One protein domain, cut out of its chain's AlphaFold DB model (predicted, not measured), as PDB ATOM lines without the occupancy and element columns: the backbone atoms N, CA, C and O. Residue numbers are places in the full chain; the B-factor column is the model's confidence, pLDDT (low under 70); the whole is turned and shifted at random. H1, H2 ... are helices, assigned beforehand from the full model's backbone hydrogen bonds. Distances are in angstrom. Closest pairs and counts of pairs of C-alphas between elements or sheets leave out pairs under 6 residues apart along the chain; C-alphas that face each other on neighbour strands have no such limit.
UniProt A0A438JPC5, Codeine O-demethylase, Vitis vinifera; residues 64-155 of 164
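Overview. This is residues 64 to 155 of the 164 residues of the protein "Codeine O-demethylase" of Vitis vinifera (UniProt A0A438JPC5). Little regular structure is present: three short helices form a loose group, H3 near both H2 and H1, while a long looping link from H1 to H2 makes the length, with Ala 95 and Pro 122 at its far ends. The printed part has 92 residues, with H1, H2 and H3 in chain order, no named strand, and 23 residues in named elements, class all helix. It is only just loose, close to compact, with a radius of gyration of the C-alphas of 15.2 A and spans of 54 by 25 by 22 A.

Along the chain. H2, residues 133 to 142, is 14.0 A long from C-alpha 133 at (60.953, 79.411, 11.175). H3 is residues 149 to 154, ending at (67.675, 85.048, 20.342). H1 is residues 72 to 78.

Arrangement. H2 and H3 are close but not clearly touching, closest C-alphas Phe 140 and Tyr 150 at 6.8 A, a shallow tilt of 30 degrees, opposite ways. H3 and H1 are likewise close but not clearly touching, closest C-alphas Ile 151 and Pro 73 at 6.7 A, a shallow tilt of 8 degrees, the same way. H1 and H2 are apart. In H1, H2 and H3 every O i to N i+4 pair is within hydrogen-bond range.

Size, cuts and confidence. The printed part has no cut. The H1 to H2 link is long, 54 residues; within it residues 112 to 113 pair antiparallel with 131 to 132. Residues 64 to 72, 87 to 92 and 141 to 150 have pLDDT under 70.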
ATOM      1  N   LYS A  64      44.530  93.359  25.855       34.62
ATOM      2  CA  LYS A  64      45.063  94.641  25.348       34.62
ATOM      3  C   LYS A  64      46.504  94.522  24.864       34.62
ATOM      4  O   LYS A  64      46.925  95.324  24.029       34.62
ATOM      5  N   LYS A  65      47.242  93.522  25.350       37.44
ATOM      6  CA  LYS A  65      48.549  93.101  24.834       37.44
ATOM      7  C   LYS A  65      48.351  92.013  23.779       37.44
ATOM      8  O   LYS A  65      48.751  90.876  23.976       37.44
ATOM      9  N   PHE A  66      47.712  92.345  22.661       47.09
ATOM     10  CA  PHE A  66      47.744  91.472  21.491       47.09
ATOM     11  C   PHE A  66      49.029  91.763  20.710       47.09
ATOM     12  O   PHE A  66      49.082  92.784  20.020       47.09
ATOM     13  N   PRO A  67      50.080  90.926  20.797       42.66
ATOM     14  CA  PRO A  67      51.114  90.923  19.790       42.66
ATOM     15  C   PRO A  67      50.425  90.469  18.510       42.66
ATOM     16  O   PRO A  67      50.150  89.291  18.293       42.66
ATOM     17  N   PHE A  68      50.115  91.434  17.656       46.03
ATOM     18  CA  PHE A  68      50.015  91.160  16.236       46.03
ATOM     19  C   PHE A  68      51.242  90.321  15.855       46.03
ATOM     20  O   PHE A  68      52.323  90.525  16.421       46.03
ATOM     21  N   PHE A  69      51.068  89.341  14.966       50.00
ATOM     22  CA  PHE A  69      52.159  88.574  14.364       50.00
ATOM     23  C   PHE A  69      53.080  89.543  13.615       50.00
ATOM     24  O   PHE A  69      53.019  89.684  12.401       50.00
ATOM     25  N   ASN A  70      53.884  90.307  14.344       53.75
ATOM     26  CA  ASN A  70      54.677  91.356  13.760       53.75
ATOM     27  C   ASN A  70      55.743  90.658  12.920       53.75
ATOM     28  O   ASN A  70      56.433  89.748  13.373       53.75
ATOM     29  N   GLN A  71      55.882  91.109  11.682       58.62
ATOM     30  CA  GLN A  71      57.043  90.800  10.846       58.62
ATOM     31  C   GLN A  71      58.297  91.492  11.375       58.62
ATOM     32  O   GLN A  71      59.420  91.113  11.058       58.62
ATOM     33  N   LEU A  72      58.081  92.541  12.168       67.56
ATOM     34  CA  LEU A  72      59.094  93.459  12.654       67.56
ATOM     35  C   LEU A  72      60.204  92.753  13.456       67.56
ATOM     36  O   LEU A  72      61.364  93.046  13.188       67.56
ATOM     37  N   PRO A  73      59.923  91.764  14.331       79.94
ATOM     38  CA  PRO A  73      60.940  90.891  14.910       79.94
ATOM     39  C   PRO A  73      61.818  90.143  13.900       79.94
ATOM     40  O   PRO A  73      63.034  90.084  14.067       79.94
ATOM     41  N   ILE A  74      61.225  89.576  12.844       86.69
ATOM     42  CA  ILE A  74      61.970  88.834  11.817       86.69
ATOM     43  C   ILE A  74      62.867  89.806  11.050       86.69
ATOM     44  O   ILE A  74      64.051  89.534  10.867       86.69
ATOM     45  N   LEU A  75      62.334  90.968  10.665       87.69
ATOM     46  CA  LEU A  75      63.105  92.011   9.994       87.69
ATOM     47  C   LEU A  75      64.235  92.553  10.884       87.69
ATOM     48  O   LEU A  75      65.334  92.806  10.394       87.69
ATOM     49  N   GLN A  76      64.009  92.666  12.194       89.12
ATOM     50  CA  GLN A  76      65.041  93.044  13.157       89.12
ATOM     51  C   GLN A  76      66.179  92.018  13.211       89.12
ATOM     52  O   GLN A  76      67.345  92.409  13.173       89.12
ATOM     53  N   ILE A  77      65.865  90.717  13.221       91.19
ATOM     54  CA  ILE A  77      66.881  89.654  13.171       91.19
ATOM     55  C   ILE A  77      67.654  89.720  11.849       91.19
ATOM     56  O   ILE A  77      68.882  89.765  11.862       91.19
ATOM     57  N   LEU A  78      66.951  89.757  10.710       92.38
ATOM     58  CA  LEU A  78      67.564  89.772   9.375       92.38
ATOM     59  C   LEU A  78      68.468  90.994   9.167       92.38
ATOM     60  O   LEU A  78      69.511  90.889   8.530       92.38
ATOM     61  N   SER A  79      68.091  92.140   9.732       92.19
ATOM     62  CA  SER A  79      68.844  93.391   9.629       92.19
ATOM     63  C   SER A  79      69.959  93.550  10.665       92.19
ATOM     64  O   SER A  79      70.553  94.620  10.753       92.19
ATOM     65  N   ASN A  80      70.236  92.516  11.467       93.44
ATOM     66  CA  ASN A  80      71.175  92.579  12.587       93.44
ATOM     67  C   ASN A  80      70.899  93.752  13.550       93.44
ATOM     68  O   ASN A  80      71.823  94.383  14.048       93.44
ATOM     69  N   GLY A  81      69.628  94.085  13.790       88.94
ATOM     70  CA  GLY A  81      69.235  95.141  14.727       88.94
ATOM     71  C   GLY A  81      69.146  96.548  14.133       88.94
ATOM     72  O   GLY A  81      68.679  97.443  14.832       88.94
ATOM     73  N   VAL A  82      69.512  96.748  12.858       87.94
ATOM     74  CA  VAL A  82      69.377  98.051  12.174       87.94
ATOM     75  C   VAL A  82      67.915  98.498  12.135       87.94
ATOM     76  O   VAL A  82      67.604  99.651  12.430       87.94
ATOM     77  N   TYR A  83      66.997  97.579  11.829       84.50
ATOM     78  CA  TYR A  83      65.572  97.821  12.014       84.50
ATOM     79  C   TYR A  83      65.157  97.385  13.413       84.50
ATOM     80  O   TYR A  83      65.255  96.214  13.764       84.50
ATOM     81  N   THR A  84      64.649  98.323  14.210       81.50
ATOM     82  CA  THR A  84      64.098  98.014  15.532       81.50
ATOM     83  C   THR A  84      62.619  97.676  15.414       81.50
ATOM     84  O   THR A  84      61.836  98.451  14.862       81.50
ATOM     85  N   SER A  85      62.215  96.525  15.955       75.81
ATOM     86  CA  SER A  85      60.808  96.161  16.045       75.81
ATOM     87  C   SER A  85      60.085  97.052  17.048       75.81
ATOM     88  O   SER A  85      60.462  97.122  18.218       75.81
ATOM     89  N   ILE A  86      59.001  97.684  16.606       71.75
ATOM     90  CA  ILE A  86      58.154  98.528  17.449       71.75
ATOM     91  C   ILE A  86      56.894  97.748  17.830       71.75
ATOM     92  O   ILE A  86      56.329  96.995  17.037       71.75
ATOM     93  N   GLU A  87      56.467  97.889  19.083       69.38
ATOM     94  CA  GLU A  87      55.191  97.338  19.533       69.38
ATOM     95  C   GLU A  87      54.047  98.207  19.012       69.38
ATOM     96  O   GLU A  87      54.009  99.417  19.235       69.38
ATOM     97  N   HIS A  88      53.092  97.573  18.340       62.56
ATOM     98  CA  HIS A  88      51.889  98.223  17.837       62.56
ATOM     99  C   HIS A  88      50.662  97.615  18.514       62.56
ATOM    100  O   HIS A  88      50.601  96.407  18.742       62.56
ATOM    101  N   ARG A  89      49.674  98.457  18.830       63.56
ATOM    102  CA  ARG A  89      48.409  98.055  19.452       63.56
ATOM    103  C   ARG A  89      47.244  98.706  18.718       63.56
ATOM    104  O   ARG A  89      47.262  99.912  18.496       63.56
ATOM    105  N   ALA A  90      46.207  97.924  18.427       64.38
ATOM    106  CA  ALA A  90      44.902  98.460  18.064       64.38
ATOM    107  C   ALA A  90      44.057  98.631  19.332       64.38
ATOM    108  O   ALA A  90      44.001  97.739  20.178       64.38
ATOM    109  N   THR A  91      43.407  99.780  19.472       63.06
ATOM    110  CA  THR A  91      42.469 100.055  20.564       63.06
ATOM    111  C   THR A  91      41.040  99.935  20.059       63.06
ATOM    112  O   THR A  91      40.742 100.343  18.937       63.06
ATOM    113  N   VAL A  92      40.149  99.398  20.891       67.81
ATOM    114  CA  VAL A  92      38.713  99.363  20.588       67.81
ATOM    115  C   VAL A  92      38.109 100.763  20.703       67.81
ATOM    116  O   VAL A  92      38.549 101.571  21.520       67.81
ATOM    117  N   ASN A  93      37.101 101.047  19.883       71.12
ATOM    118  CA  ASN A  93      36.348 102.294  19.905       71.12
ATOM    119  C   ASN A  93      34.849 101.961  19.860       71.12
ATOM    120  O   ASN A  93      34.439 101.137  19.049       71.12
ATOM    121  N   ALA A  94      34.052 102.573  20.743       74.44
ATOM    122  CA  ALA A  94      32.611 102.316  20.835       74.44
ATOM    123  C   ALA A  94      31.767 103.155  19.857       74.44
ATOM    124  O   ALA A  94      30.636 102.792  19.564       74.44
ATOM    125  N   ALA A  95      32.299 104.277  19.365       76.56
ATOM    126  CA  ALA A  95      31.589 105.211  18.494       76.56
ATOM    127  C   ALA A  95      31.677 104.831  17.009       76.56
ATOM    128  O   ALA A  95      30.774 105.147  16.239       76.56
ATOM    129  N   LYS A  96      32.771 104.188  16.590       74.69
ATOM    130  CA  LYS A  96      32.996 103.830  15.189       74.69
ATOM    131  C   LYS A  96      33.670 102.473  15.062       74.69
ATOM    132  O   LYS A  96      34.731 102.239  15.642       74.69
ATOM    133  N   GLU A  97      33.079 101.615  14.237       72.38
ATOM    134  CA  GLU A  97      33.695 100.353  13.842       72.38
ATOM    135  C   GLU A  97      34.960 100.589  13.005       72.38
ATOM    136  O   GLU A  97      35.047 101.509  12.185       72.38
ATOM    137  N   ARG A  98      35.971  99.744  13.215       74.69
ATOM    138  CA  ARG A  98      37.214  99.760  12.441       74.69
ATOM    139  C   ARG A  98      37.529  98.349  11.979       74.69
ATOM    140  O   ARG A  98      37.876  97.497  12.793       74.69
ATOM    141  N   ILE A  99      37.492  98.141  10.668       75.06
ATOM    142  CA  ILE A  99      37.996  96.929  10.022       75.06
ATOM    143  C   ILE A  99      39.406  97.224   9.508       75.06
ATOM    144  O   ILE A  99      39.637  98.233   8.843       75.06
ATOM    145  N   SER A 100      40.359  96.349   9.822       73.88
ATOM    146  CA  SER A 100      41.711  96.396   9.265       73.88
ATOM    147  C   SER A 100      42.115  95.028   8.752       73.88
ATOM    148  O   SER A 100      41.946  94.038   9.458       73.88
ATOM    149  N   ILE A 101      42.695  95.000   7.556       74.38
ATOM    150  CA  ILE A 101      43.256  93.802   6.940       74.38
ATOM    151  C   ILE A 101      44.775  93.952   6.997       74.38
ATOM    152  O   ILE A 101      45.312  94.951   6.521       74.38
ATOM    153  N   ALA A 102      45.454  92.990   7.616       73.38
ATOM    154  CA  ALA A 102      46.909  92.948   7.690       73.38
ATOM    155  C   ALA A 102      47.426  91.786   6.840       73.38
ATOM    156  O   ALA A 102      46.885  90.683   6.903       73.38
ATOM    157  N   MET A 103      48.477  92.038   6.062       73.38
ATOM    158  CA  MET A 103      49.162  91.025   5.265       73.38
ATOM    159  C   MET A 103      50.586  90.861   5.789       73.38
ATOM    160  O   MET A 103      51.280  91.851   6.016       73.38
ATOM    161  N   PHE A 104      51.014  89.614   5.979       74.00
ATOM    162  CA  PHE A 104      52.332  89.284   6.511       74.00
ATOM    163  C   PHE A 104      53.107  88.424   5.499       74.00
ATOM    164  O   PHE A 104      52.673  87.334   5.135       74.00
ATOM    165  N   PHE A 105      54.270  88.901   5.058       76.12
ATOM    166  CA  PHE A 105      55.239  88.194   4.212       76.12
ATOM    167  C   PHE A 105      56.289  87.438   5.037       76.12
ATOM    168  O   PHE A 105      57.319  88.003   5.407       76.12
ATOM    169  N   ASN A 106      56.028  86.186   5.399       79.62
ATOM    170  CA  ASN A 106      56.942  85.424   6.256       79.62
ATOM    171  C   ASN A 106      57.881  84.524   5.433       79.62
ATOM    172  O   ASN A 106      57.491  84.055   4.359       79.62
ATOM    173  N   PRO A 107      59.101  84.232   5.925       86.81
ATOM    174  CA  PRO A 107      59.931  83.190   5.332       86.81
ATOM    175  C   PRO A 107      59.228  81.823   5.384       86.81
ATOM    176  O   PRO A 107      58.363  81.585   6.230       86.81
ATOM    177  N   LYS A 108      59.613  80.904   4.487       87.12
ATOM    178  CA  LYS A 108      59.070  79.532   4.457       87.12
ATOM    179  C   LYS A 108      59.273  78.841   5.811       87.12
ATOM    180  O   LYS A 108      60.294  79.060   6.451       87.12
ATOM    181  N   SER A 109      58.367  77.948   6.207       82.69
ATOM    182  CA  SER A 109      58.471  77.193   7.472       82.69
ATOM    183  C   SER A 109      59.792  76.423   7.623       82.69
ATOM    184  O   SER A 109      60.329  76.329   8.725       82.69
ATOM    185  N   SER A 110      60.351  75.941   6.509       88.38
ATOM    186  CA  SER A 110      61.649  75.256   6.441       88.38
ATOM    187  C   SER A 110      62.868  76.189   6.453       88.38
ATOM    188  O   SER A 110      64.005  75.719   6.487       88.38
ATOM    189  N   ALA A 111      62.667  77.508   6.396       92.19
ATOM    190  CA  ALA A 111      63.754  78.475   6.376       92.19
ATOM    191  C   ALA A 111      64.384  78.651   7.763       92.19
ATOM    192  O   ALA A 111      63.753  78.447   8.801       92.19
ATOM    193  N   HIS A 112      65.634  79.105   7.761       93.50
ATOM    194  CA  HIS A 112      66.337  79.551   8.955       93.50
ATOM    195  C   HIS A 112      66.483  81.070   8.920       93.50
ATOM    196  O   HIS A 112      66.941  81.631   7.925       93.50
ATOM    197  N   ILE A 113      66.107  81.726  10.010       92.44
ATOM    198  CA  ILE A 113      66.254  83.164  10.209       92.44
ATOM    199  C   ILE A 113      67.584  83.415  10.914       92.44
ATOM    200  O   ILE A 113      67.877  82.778  11.927       92.44
ATOM    201  N   LYS A 114      68.377  84.346  10.387       93.81
ATOM    202  CA  LYS A 114      69.612  84.855  10.994       93.81
ATOM    203  C   LYS A 114      69.965  86.218  10.396       93.81
ATOM    204  O   LYS A 114      69.429  86.536   9.331       93.81
ATOM    205  N   PRO A 115      70.870  86.993  11.013       95.69
ATOM    206  CA  PRO A 115      71.366  88.221  10.406       95.69
ATOM    207  C   PRO A 115      71.889  88.002   8.984       95.69
ATOM    208  O   PRO A 115      72.557  87.002   8.698       95.69
ATOM    209  N   ALA A 116      71.556  88.926   8.081       94.06
ATOM    210  CA  ALA A 116      72.042  88.896   6.712       94.06
ATOM    211  C   ALA A 116      73.571  88.995   6.716       94.06
ATOM    212  O   ALA A 116      74.140  89.890   7.337       94.06
ATOM    213  N   ILE A 117      74.231  88.082   6.002       91.62
ATOM    214  CA  ILE A 117      75.698  87.964   6.008       91.62
ATOM    215  C   ILE A 117      76.360  89.276   5.566       91.62
ATOM    216  O   ILE A 117      77.370  89.670   6.132       91.62
ATOM    217  N   SER A 118      75.752  89.989   4.615       93.94
ATOM    218  CA  SER A 118      76.230  91.291   4.136       93.94
ATOM    219  C   SER A 118      76.221  92.403   5.192       93.94
ATOM    220  O   SER A 118      76.856  93.431   4.980       93.94
ATOM    221  N   LEU A 119      75.512  92.225   6.310       90.81
ATOM    222  CA  LEU A 119      75.429  93.194   7.408       90.81
ATOM    223  C   LEU A 119      76.346  92.843   8.589       90.81
ATOM    224  O   LEU A 119      76.437  93.633   9.527       90.81
ATOM    225  N   ILE A 120      77.017  91.688   8.554       92.19
ATOM    226  CA  ILE A 120      77.915  91.219   9.616       92.19
ATOM    227  C   ILE A 120      79.363  91.517   9.227       92.19
ATOM    228  O   ILE A 120      79.801  91.176   8.132       92.19
ATOM    229  N   ASN A 121      80.125  92.129  10.132       90.81
ATOM    230  CA  ASN A 121      81.556  92.395   9.954       90.81
ATOM    231  C   ASN A 121      82.256  92.551  11.326       90.81
ATOM    232  O   ASN A 121      81.569  92.560  12.346       90.81
ATOM    233  N   PRO A 122      83.597  92.683  11.393       90.81
ATOM    234  CA  PRO A 122      84.306  92.825  12.671       90.81
ATOM    235  C   PRO A 122      83.857  94.012  13.541       90.81
ATOM    236  O   PRO A 122      83.986  93.951  14.757       90.81
ATOM    237  N   HIS A 123      83.308  95.071  12.940       89.06
ATOM    238  CA  HIS A 123      82.767  96.237  13.647       89.06
ATOM    239  C   HIS A 123      81.256  96.136  13.926       89.06
ATOM    240  O   HIS A 123      80.722  96.939  14.684       89.06
ATOM    241  N   ASN A 124      80.566  95.160  13.331       87.38
ATOM    242  CA  ASN A 124      79.154  94.856  13.551       87.38
ATOM    243  C   ASN A 124      78.953  93.332  13.619       87.38
ATOM    244  O   ASN A 124      78.514  92.721  12.633       87.38
ATOM    245  N   PRO A 125      79.337  92.684  14.734       92.31
ATOM    246  CA  PRO A 125      79.199  91.242  14.881       92.31
ATOM    247  C   PRO A 125      77.724  90.822  14.899       92.31
ATOM    248  O   PRO A 125      76.810  91.629  15.084       92.31
ATOM    249  N   SER A 126      77.476  89.529  14.697       93.75
ATOM    250  CA  SER A 126      76.121  88.975  14.749       93.75
ATOM    251  C   SER A 126      75.514  89.196  16.136       93.75
ATOM    252  O   SER A 126      76.037  88.685  17.122       93.75
ATOM    253  N   LEU A 127      74.393  89.911  16.210       93.62
ATOM    254  CA  LEU A 127      73.679  90.161  17.465       93.62
ATOM    255  C   LEU A 127      72.680  89.053  17.800       93.62
ATOM    256  O   LEU A 127      72.280  88.907  18.952       93.62
ATOM    257  N   PHE A 128      72.273  88.263  16.804       92.56
ATOM    258  CA  PHE A 128      71.231  87.249  16.941       92.56
ATOM    259  C   PHE A 128      71.730  85.858  16.550       92.56
ATOM    260  O   PHE A 128      72.540  85.694  15.636       92.56
ATOM    261  N   LYS A 129      71.199  84.843  17.231       92.31
ATOM    262  CA  LYS A 129      71.369  83.423  16.918       92.31
ATOM    263  C   LYS A 129      70.497  83.032  15.725       92.31
ATOM    264  O   LYS A 129      69.427  83.599  15.508       92.31
ATOM    265  N   GLN A 130      70.928  82.006  14.994       93.38
ATOM    266  CA  GLN A 130      70.101  81.374  13.969       93.38
ATOM    267  C   GLN A 130      68.954  80.578  14.615       93.38
ATOM    268  O   GLN A 130      69.166  79.855  15.588       93.38
ATOM    269  N   VAL A 131      67.753  80.660  14.040       91.19
ATOM    270  CA  VAL A 131      66.571  79.893  14.468       91.19
ATOM    271  C   VAL A 131      65.773  79.415  13.253       91.19
ATOM    272  O   VAL A 131      65.701  80.123  12.251       91.19
ATOM    273  N   SER A 132      65.187  78.214  13.293       91.69
ATOM    274  CA  SER A 132      64.269  77.769  12.231       91.69
ATOM    275  C   SER A 132      62.924  78.492  12.335       91.69
ATOM    276  O   SER A 132      62.467  78.798  13.436       91.69
ATOM    277  N   MET A 133      62.268  78.756  11.204       86.75
ATOM    278  CA  MET A 133      60.953  79.411  11.175       86.75
ATOM    279  C   MET A 133      59.893  78.613  11.934       86.75
ATOM    280  O   MET A 133      59.113  79.193  12.682       86.75
ATOM    281  N   GLU A 134      59.887  77.287  11.801       85.25
ATOM    282  CA  GLU A 134      58.987  76.422  12.569       85.25
ATOM    283  C   GLU A 134      59.171  76.605  14.083       85.25
ATOM    284  O   GLU A 134      58.202  76.823  14.815       85.25
ATOM    285  N   LYS A 135      60.425  76.591  14.558       84.50
ATOM    286  CA  LYS A 135      60.733  76.826  15.970       84.50
ATOM    287  C   LYS A 135      60.356  78.242  16.397       84.50
ATOM    288  O   LYS A 135      59.763  78.398  17.460       84.50
ATOM    289  N   TYR A 136      60.663  79.244  15.572       83.12
ATOM    290  CA  TYR A 136      60.310  80.643  15.808       83.12
ATOM    291  C   TYR A 136      58.806  80.786  16.049       83.12
ATOM    292  O   TYR A 136      58.389  81.325  17.071       83.12
ATOM    293  N   VAL A 137      57.981  80.246  15.146       78.00
ATOM    294  CA  VAL A 137      56.520  80.339  15.243       78.00
ATOM    295  C   VAL A 137      56.005  79.558  16.452       78.00
ATOM    296  O   VAL A 137      55.194  80.082  17.214       78.00
ATOM    297  N   LYS A 138      56.501  78.337  16.687       76.19
ATOM    298  CA  LYS A 138      56.098  77.517  17.839       76.19
ATOM    299  C   LYS A 138      56.425  78.196  19.168       76.19
ATOM    300  O   LYS A 138      55.589  78.226  20.072       76.19
ATOM    301  N   ASP A 139      57.624  78.753  19.295       75.38
ATOM    302  CA  ASP A 139      58.047  79.472  20.493       75.38
ATOM    303  C   ASP A 139      57.247  80.774  20.662       75.38
ATOM    304  O   ASP A 139      56.842  81.091  21.776       75.38
ATOM    305  N   PHE A 140      56.974  81.501  19.574       71.12
ATOM    306  CA  PHE A 140      56.190  82.736  19.597       71.12
ATOM    307  C   PHE A 140      54.741  82.489  20.042       71.12
ATOM    308  O   PHE A 140      54.242  83.187  20.919       71.12
ATOM    309  N   VAL A 141      54.086  81.459  19.497       66.94
ATOM    310  CA  VAL A 141      52.692  81.102  19.819       66.94
ATOM    311  C   VAL A 141      52.556  80.475  21.212       66.94
ATOM    312  O   VAL A 141      51.527  80.635  21.863       66.94
ATOM    313  N   SER A 142      53.567  79.739  21.687       63.44
ATOM    314  CA  SER A 142      53.496  79.037  22.981       63.44
ATOM    315  C   SER A 142      53.780  79.915  24.202       63.44
ATOM    316  O   SER A 142      53.502  79.496  25.327       63.44
ATOM    317  N   ARG A 143      54.327  81.119  24.015       58.44
ATOM    318  CA  ARG A 143      54.678  82.027  25.112       58.44
ATOM    319  C   ARG A 143      53.492  82.910  25.501       58.44
ATOM    320  O   ARG A 143      52.718  83.351  24.657       58.44
ATOM    321  N   LYS A 144      53.372  83.210  26.801       52.97
ATOM    322  CA  LYS A 144      52.496  84.292  27.278       52.97
ATOM    323  C   LYS A 144      52.919  85.596  26.586       52.97
ATOM    324  O   LYS A 144      54.110  85.817  26.387       52.97
ATOM    325  N   LEU A 145      51.928  86.402  26.205       52.12
ATOM    326  CA  LEU A 145      52.018  87.590  25.347       52.12
ATOM    327  C   LEU A 145      52.883  88.709  25.957       52.12
ATOM    328  O   LEU A 145      52.375  89.742  26.386       52.12
ATOM    329  N   ASP A 146      54.195  88.510  25.989       55.31
ATOM    330  CA  ASP A 146      55.170  89.510  26.409       55.31
ATOM    331  C   ASP A 146      56.111  89.766  25.219       55.31
ATOM    332  O   ASP A 146      57.181  89.177  25.059       55.31
ATOM    333  N   GLY A 147      55.602  90.590  24.294       50.72
ATOM    334  CA  GLY A 147      55.993  90.689  22.882       50.72
ATOM    335  C   GLY A 147      57.448  91.056  22.577       50.72
ATOM    336  O   GLY A 147      57.886  90.856  21.446       50.72
ATOM    337  N   LYS A 148      58.222  91.527  23.560       55.03
ATOM    338  CA  LYS A 148      59.657  91.819  23.403       55.03
ATOM    339  C   LYS A 148      60.579  90.675  23.818       55.03
ATOM    340  O   LYS A 148      61.710  90.621  23.350       55.03
ATOM    341  N   TRP A 149      60.116  89.717  24.617       62.00
ATOM    342  CA  TRP A 149      61.015  88.740  25.234       62.00
ATOM    343  C   TRP A 149      61.597  87.726  24.250       62.00
ATOM    344  O   TRP A 149      62.730  87.295  24.437       62.00
ATOM    345  N   TYR A 150      60.877  87.330  23.191       68.56
ATOM    346  CA  TYR A 150      61.386  86.263  22.318       68.56
ATOM    347  C   TYR A 150      62.664  86.659  21.570       68.56
ATOM    348  O   TYR A 150      63.618  85.883  21.548       68.56
ATOM    349  N   ILE A 151      62.710  87.880  21.028       76.06
ATOM    350  CA  ILE A 151      63.908  88.404  20.363       76.06
ATOM    351  C   ILE A 151      65.083  88.464  21.345       76.06
ATOM    352  O   ILE A 151      66.194  88.098  20.974       76.06
ATOM    353  N   GLU A 152      64.848  88.853  22.603       79.06
ATOM    354  CA  GLU A 152      65.898  88.899  23.631       79.06
ATOM    355  C   GLU A 152      66.538  87.525  23.879       79.06
ATOM    356  O   GLU A 152      67.749  87.431  24.049       79.06
ATOM    357  N   HIS A 153      65.776  86.426  23.821       79.06
ATOM    358  CA  HIS A 153      66.355  85.078  23.931       79.06
ATOM    359  C   HIS A 153      67.175  84.656  22.710       79.06
ATOM    360  O   HIS A 153      68.017  83.757  22.812       79.06
ATOM    361  N   LEU A 154      66.905  85.266  21.557       84.25
ATOM    362  CA  LEU A 154      67.675  85.048  20.342       84.25
ATOM    363  C   LEU A 154      68.935  85.906  20.306       84.25
ATOM    364  O   LEU A 154      69.825  85.589  19.519       84.25
ATOM    365  N   LYS A 155      69.058  86.942  21.145       87.81
ATOM    366  CA  LYS A 155      70.299  87.710  21.233       87.81
ATOM    367  C   LYS A 155      71.450  86.841  21.733       87.81
ATOM    368  O   LYS A 155      71.290  85.944  22.571       87.81
TER     369      LYS A 155